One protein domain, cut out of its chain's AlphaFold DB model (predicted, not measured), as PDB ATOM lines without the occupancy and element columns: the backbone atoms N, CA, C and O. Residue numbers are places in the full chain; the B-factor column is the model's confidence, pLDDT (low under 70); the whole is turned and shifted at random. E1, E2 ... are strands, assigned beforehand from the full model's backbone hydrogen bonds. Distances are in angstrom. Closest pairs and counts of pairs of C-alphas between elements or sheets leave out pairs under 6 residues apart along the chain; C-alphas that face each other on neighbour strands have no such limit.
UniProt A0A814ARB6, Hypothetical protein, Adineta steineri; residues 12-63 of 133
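AT A GLANCE: This is residues 12 to 63 of the 133 residues of the protein "Hypothetical protein" of Adineta steineri (UniProt A0A814ARB6). This domain has little regular structure: a small three-strand sheet, with E1 beside the hairpin of E2 and E3, stands among long loops. The loop around Asn 22 lies towards one end of the long axis and the tail after E3 towards the other. The 52 printed residues hold E1, E2 and E3 along the chain, all strand by class, with 11 residues in them; the antiparallel sheet's order is E1, E3, E2. It is compact, radius of gyration of the C-alphas 10.6 A, yet elongated, spanning 33 by 18 by 12 A.

HOW THE PARTS SIT: Start at E1, residues 17 to 19, an edge strand antiparallel to E3, residues 43 to 46, at 126 degrees; look for N 18 and O 43, 2.8 A apart. E3 forms a hairpin with E2, residues 34 to 37, at 143 degrees; find N 34 and O 46, 2.8 A apart.

IN THESE COORDINATES: Find C-alpha 17 at (162.579, 152.301, 121.033); E1 runs 6.0 A from there. E2 covers 9.6 A, and E3 runs 9.1 A to C-alpha 46 at (155.117, 146.477, 119.951).

THE WHOLE: The farthest C-alphas, Asn 22 and Gly 56, are 33.1 A apart. The printed part has no cut; E1 to E2 is a long link. Residues 54 to 63 are under pLDDT 70.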
ATOM      1  N   GLN A  12     159.213 154.262 113.678       83.81
ATOM      2  CA  GLN A  12     159.881 153.229 114.465       83.81
ATOM      3  C   GLN A  12     159.230 151.862 114.182       83.81
ATOM      4  O   GLN A  12     157.998 151.735 114.193       83.81
ATOM      5  N   LYS A  13     160.056 150.853 113.899       85.69
ATOM      6  CA  LYS A  13     159.651 149.489 113.533       85.69
ATOM      7  C   LYS A  13     159.387 148.637 114.773       85.69
ATOM      8  O   LYS A  13     159.633 149.055 115.902       85.69
ATOM      9  N   LEU A  14     158.882 147.421 114.572       82.44
ATOM     10  CA  LEU A  14     158.679 146.459 115.657       82.44
ATOM     11  C   LEU A  14     160.000 146.213 116.401       82.44
ATOM     12  O   LEU A  14     160.992 145.827 115.789       82.44
ATOM     13  N   GLY A  15     159.991 146.421 117.716       82.19
ATOM     14  CA  GLY A  15     161.164 146.280 118.578       82.19
ATOM     15  C   GLY A  15     162.010 147.548 118.729       82.19
ATOM     16  O   GLY A  15     162.846 147.596 119.632       82.19
ATOM     17  N   ASP A  16     161.770 148.594 117.936       89.38
ATOM     18  CA  ASP A  16     162.488 149.859 118.078       89.38
ATOM     19  C   ASP A  16     162.012 150.649 119.308       89.38
ATOM     20  O   ASP A  16     160.829 150.653 119.666       89.38
ATOM     21  N   GLN A  17     162.927 151.388 119.944       88.25
ATOM     22  CA  GLN A  17     162.579 152.301 121.033       88.25
ATOM     23  C   GLN A  17     161.791 153.500 120.495       88.25
ATOM     24  O   GLN A  17     162.218 154.136 119.540       88.25
ATOM     25  N   CYS A  18     160.688 153.851 121.146       92.12
ATOM     26  CA  CYS A  18     159.803 154.962 120.777       92.12
ATOM     27  C   CYS A  18     159.510 155.917 121.943       92.12
ATOM     28  O   CYS A  18     158.661 156.799 121.841       92.12
ATOM     29  N   GLY A  19     160.181 155.740 123.080       91.12
ATOM     30  CA  GLY A  19     159.969 156.571 124.258       91.12
ATOM     31  C   GLY A  19     160.800 156.122 125.451       91.12
ATOM     32  O   GLY A  19     161.616 155.200 125.356       91.12
ATOM     33  N   GLY A  20     160.565 156.776 126.585       91.19
ATOM     34  CA  GLY A  20     161.315 156.593 127.824       91.19
ATOM     35  C   GLY A  20     161.981 157.883 128.297       91.19
ATOM     36  O   GLY A  20     162.083 158.862 127.553       91.19
ATOM     37  N   LEU A  21     162.408 157.900 129.557       83.75
ATOM     38  CA  LEU A  21     163.028 159.066 130.172       83.75
ATOM     39  C   LEU A  21     164.295 159.484 129.402       83.75
ATOM     40  O   LEU A  21     165.153 158.662 129.092       83.75
ATOM     41  N   ASN A  22     164.387 160.775 129.064       87.19
ATOM     42  CA  ASN A  22     165.424 161.373 128.206       87.19
ATOM     43  C   ASN A  22     165.477 160.889 126.741       87.19
ATOM     44  O   ASN A  22     166.407 161.263 126.022       87.19
ATOM     45  N   TYR A  23     164.501 160.116 126.255       83.12
ATOM     46  CA  TYR A  23     164.448 159.724 124.846       83.12
ATOM     47  C   TYR A  23     164.178 160.940 123.941       83.12
ATOM     48  O   TYR A  23     163.197 161.661 124.122       83.12
ATOM     49  N   ARG A  24     165.059 161.172 122.958       83.19
ATOM     50  CA  ARG A  24     164.988 162.296 121.998       83.19
ATOM     51  C   ARG A  24     164.717 161.853 120.553       83.19
ATOM     52  O   ARG A  24     164.755 162.686 119.652       83.19
ATOM     53  N   GLY A  25     164.518 160.552 120.332       84.69
ATOM     54  CA  GLY A  25     164.277 159.973 119.010       84.69
ATOM     55  C   GLY A  25     162.816 160.073 118.564       84.69
ATOM     56  O   GLY A  25     162.002 160.764 119.179       84.69
ATOM     57  N   ASN A  26     162.475 159.374 117.480       85.50
ATOM     58  CA  ASN A  26     161.114 159.376 116.955       85.50
ATOM     59  C   ASN A  26     160.168 158.586 117.872       85.50
ATOM     60  O   ASN A  26     160.405 157.424 118.180       85.50
ATOM     61  N   THR A  27     159.065 159.202 118.286       89.62
ATOM     62  CA  THR A  27     158.080 158.576 119.181       89.62
ATOM     63  C   THR A  27     156.927 157.897 118.444       89.62
ATOM     64  O   THR A  27     156.045 157.305 119.065       89.62
ATOM     65  N   ARG A  28     156.909 157.972 117.107       87.69
ATOM     66  CA  ARG A  28     155.865 157.369 116.272       87.69
ATOM     67  C   ARG A  28     156.299 156.009 115.743       87.69
ATOM     68  O   ARG A  28     157.269 155.920 114.993       87.69
ATOM     69  N   CYS A  29     155.527 154.981 116.083       87.12
ATOM     70  CA  CYS A  29     155.648 153.652 115.490       87.12
ATOM     71  C   CYS A  29     154.958 153.581 114.122       87.12
ATOM     72  O   CYS A  29     154.060 154.379 113.842       87.12
ATOM     73  N   GLU A  30     155.347 152.608 113.291       86.44
ATOM     74  CA  GLU A  30     154.613 152.252 112.067       86.44
ATOM     75  C   GLU A  30     153.117 152.014 112.364       86.44
ATOM     76  O   GLU A  30     152.741 151.672 113.485       86.44
ATOM     77  N   SER A  31     152.249 152.236 111.370       73.12
ATOM     78  CA  SER A  31     150.795 152.441 111.543       73.12
ATOM     79  C   SER A  31     150.043 151.335 112.292       73.12
ATOM     80  O   SER A  31     148.942 151.571 112.789       73.12
ATOM     81  N   THR A  32     150.615 150.141 112.375       78.88
ATOM     82  CA  THR A  32     150.004 148.944 112.956       78.88
ATOM     83  C   THR A  32     150.566 148.608 114.341       78.88
ATOM     84  O   THR A  32     150.065 147.707 115.013       78.88
ATOM     85  N   LEU A  33     151.570 149.356 114.799       84.94
ATOM     86  CA  LEU A  33     152.262 149.167 116.067       84.94
ATOM     87  C   LEU A  33     151.851 150.224 117.096       84.94
ATOM     88  O   LEU A  33     151.378 151.318 116.776       84.94
ATOM     89  N   ARG A  34     152.062 149.901 118.370       88.44
ATOM     90  CA  ARG A  34     151.835 150.793 119.506       88.44
ATOM     91  C   ARG A  34     153.129 150.987 120.272       88.44
ATOM     92  O   ARG A  34     153.867 150.040 120.515       88.44
ATOM     93  N   CYS A  35     153.388 152.226 120.674       91.25
ATOM     94  CA  CYS A  35     154.493 152.517 121.570       91.25
ATOM     95  C   CYS A  35     154.089 152.112 122.989       91.25
ATOM     96  O   CYS A  35     153.225 152.755 123.585       91.25
ATOM     97  N   ILE A  36     154.668 151.029 123.505       87.19
ATOM     98  CA  ILE A  36     154.304 150.467 124.805       87.19
ATOM     99  C   ILE A  36     155.440 150.666 125.794       87.19
ATOM    100  O   ILE A  36     156.598 150.346 125.520       87.19
ATOM    101  N   VAL A  37     155.093 151.184 126.970       88.12
ATOM    102  CA  VAL A  37     156.028 151.385 128.077       88.12
ATOM    103  C   VAL A  37     156.501 150.025 128.588       88.12
ATOM    104  O   VAL A  37     155.697 149.189 128.993       88.12
ATOM    105  N   ARG A  38     157.816 149.797 128.567       85.69
ATOM    106  CA  ARG A  38     158.454 148.595 129.132       85.69
ATOM    107  C   ARG A  38     159.130 148.896 130.460       85.69
ATOM    108  O   ARG A  38     159.187 148.032 131.327       85.69
ATOM    109  N   SER A  39     159.619 150.118 130.609       84.25
ATOM    110  CA  SER A  39     160.135 150.676 131.851       84.25
ATOM    111  C   SER A  39     160.012 152.202 131.819       84.25
ATOM    112  O   SER A  39     159.660 152.784 130.791       84.25
ATOM    113  N   GLU A  40     160.365 152.862 132.917       80.19
ATOM    114  CA  GLU A  40     160.487 154.326 132.969       80.19
ATOM    115  C   GLU A  40     161.491 154.879 131.929       80.19
ATOM    116  O   GLU A  40     161.299 155.968 131.388       80.19
ATOM    117  N   TRP A  41     162.525 154.106 131.578       80.62
ATOM    118  CA  TRP A  41     163.598 154.507 130.659       80.62
ATOM    119  C   TRP A  41     163.346 154.097 129.210       80.62
ATOM    120  O   TRP A  41     164.018 154.588 128.305       80.62
ATOM    121  N   THR A  42     162.402 153.186 128.966       78.19
ATOM    122  CA  THR A  42     162.226 152.574 127.644       78.19
ATOM    123  C   THR A  42     160.769 152.272 127.337       78.19
ATOM    124  O   THR A  42     160.094 151.507 128.025       78.19
ATOM    125  N   SER A  43     160.303 152.826 126.224       91.56
ATOM    126  CA  SER A  43     159.092 152.397 125.529       91.56
ATOM    127  C   SER A  43     159.484 151.822 124.178       91.56
ATOM    128  O   SER A  43     160.375 152.359 123.523       91.56
ATOM    129  N   ILE A  44     158.842 150.730 123.780       89.38
ATOM    130  CA  ILE A  44     159.190 149.955 122.589       89.38
ATOM    131  C   ILE A  44     157.955 149.844 121.698       89.38
ATOM    132  O   ILE A  44     156.845 149.653 122.198       89.38
ATOM    133  N   CYS A  45     158.139 149.973 120.386       91.44
ATOM    134  CA  CYS A  45     157.089 149.711 119.413       91.44
ATOM    135  C   CYS A  45     156.786 148.215 119.386       91.44
ATOM    136  O   CYS A  45     157.605 147.417 118.935       91.44
ATOM    137  N   LEU A  46     155.609 147.847 119.877       85.50
ATOM    138  CA  LEU A  46     155.117 146.477 119.951       85.50
ATOM    139  C   LEU A  46     153.769 146.370 119.246       85.50
ATOM    140  O   LEU A  46     153.178 147.366 118.820       85.50
ATOM    141  N   CYS A  47     153.281 145.146 119.110       86.44
ATOM    142  CA  CYS A  47     151.940 144.903 118.604       86.44
ATOM    143  C   CYS A  47     150.896 145.534 119.553       86.44
ATOM    144  O   CYS A  47     151.221 145.854 120.701       86.44
ATOM    145  N   PRO A  48     149.643 145.748 119.118       83.69
ATOM    146  CA  PRO A  48     148.636 146.420 119.943       83.69
ATOM    147  C   PRO A  48     148.352 145.759 121.301       83.69
ATOM    148  O   PRO A  48     147.985 146.451 122.245       83.69
ATOM    149  N   ASP A  49     148.548 144.444 121.403       79.94
ATOM    150  CA  ASP A  49     148.441 143.637 122.627       79.94
ATOM    151  C   ASP A  49     149.733 143.627 123.475       79.94
ATOM    152  O   ASP A  49     149.782 143.023 124.544       79.94
ATOM    153  N   GLY A  50     150.789 144.293 123.005       78.25
ATOM    154  CA  GLY A  50     152.115 144.326 123.612       78.25
ATOM    155  C   GLY A  50     152.957 143.077 123.437       78.25
ATOM    156  O   GLY A  50     153.992 142.939 124.098       78.25
ATOM    157  N   SER A  51     152.563 142.212 122.508       80.19
ATOM    158  CA  SER A  51     153.367 141.082 122.071       80.19
ATOM    159  C   SER A  51     154.559 141.536 121.221       80.19
ATOM    160  O   SER A  51     154.541 142.577 120.562       80.19
ATOM    161  N   TRP A  52     155.612 140.718 121.222       78.88
ATOM    162  CA  TRP A  52     156.782 140.860 120.342       78.88
ATOM    163  C   TRP A  52     156.576 140.198 118.972       78.88
ATOM    164  O   TRP A  52     157.444 140.266 118.108       78.88
ATOM    165  N   TRP A  53     155.433 139.539 118.785       75.50
ATOM    166  CA  TRP A  53     155.063 138.789 117.595       75.50
ATOM    167  C   TRP A  53     153.670 139.232 117.162       75.50
ATOM    168  O   TRP A  53     152.706 139.027 117.895       75.50
ATOM    169  N   CYS A  54     153.574 139.886 116.003       69.38
ATOM    170  CA  CYS A  54     152.325 140.519 115.573       69.38
ATOM    171  C   CYS A  54     151.475 139.642 114.651       69.38
ATOM    172  O   CYS A  54     150.315 139.967 114.395       69.38
ATOM    173  N   GLU A  55     152.017 138.527 114.153       66.81
ATOM    174  CA  GLU A  55     151.208 137.542 113.438       66.81
ATOM    175  C   GLU A  55     150.156 136.961 114.392       66.81
ATOM    176  O   GLU A  55     150.489 136.295 115.369       66.81
ATOM    177  N   GLY A  56     148.880 137.232 114.107       58.25
ATOM    178  CA  GLY A  56     147.751 136.768 114.919       58.25
ATOM    179  C   GLY A  56     147.351 137.686 116.080       58.25
ATOM    180  O   GLY A  56     146.377 137.372 116.762       58.25
ATOM    181  N   ALA A  57     148.027 138.823 116.292       58.34
ATOM    182  CA  ALA A  57     147.633 139.778 117.328       58.34
ATOM    183  C   ALA A  57     146.308 140.485 116.954       58.34
ATOM    184  O   ALA A  57     146.174 140.995 115.833       58.34
ATOM    185  N   PRO A  58     145.318 140.563 117.866       53.16
ATOM    186  CA  PRO A  58     144.046 141.223 117.590       53.16
ATOM    187  C   PRO A  58     144.272 142.710 117.280       53.16
ATOM    188  O   PRO A  58     144.795 143.465 118.097       53.16
ATOM    189  N   GLY A  59     143.886 143.136 116.074       53.56
ATOM    190  CA  GLY A  59     144.050 144.519 115.611       53.56
ATOM    191  C   GLY A  59     145.372 144.822 114.896       53.56
ATOM    192  O   GLY A  59     145.536 145.943 114.417       53.56
ATOM    193  N   TYR A  60     146.283 143.851 114.756       54.66
ATOM    194  CA  TYR A  60     147.402 143.965 113.822       54.66
ATOM    195  C   TYR A  60     146.960 143.479 112.440       54.66
ATOM    196  O   TYR A  60     146.910 142.282 112.160       54.66
ATOM    197  N   VAL A  61     146.626 144.419 111.556       54.88
ATOM    198  CA  VAL A  61     146.608 144.127 110.122       54.88
ATOM    199  C   VAL A  61     148.058 144.155 109.663       54.88
ATOM    200  O   VAL A  61     148.714 145.189 109.732       54.88
ATOM    201  N   THR A  62     148.605 143.024 109.233       55.25
ATOM    202  CA  THR A  62     149.838 143.057 108.448       55.25
ATOM    203  C   THR A  62     149.598 144.014 107.274       55.25
ATOM    204  O   THR A  62     148.537 143.923 106.642       55.25
ATOM    205  N   PRO A  63     150.516 144.943 106.933       51.00
ATOM    206  CA  PRO A  63     150.521 145.460 105.579       51.00
ATOM    207  C   PRO A  63     150.661 144.224 104.701       51.00
ATOM    208  O   PRO A  63     151.685 143.542 104.717       51.00
TER     209      PRO A  63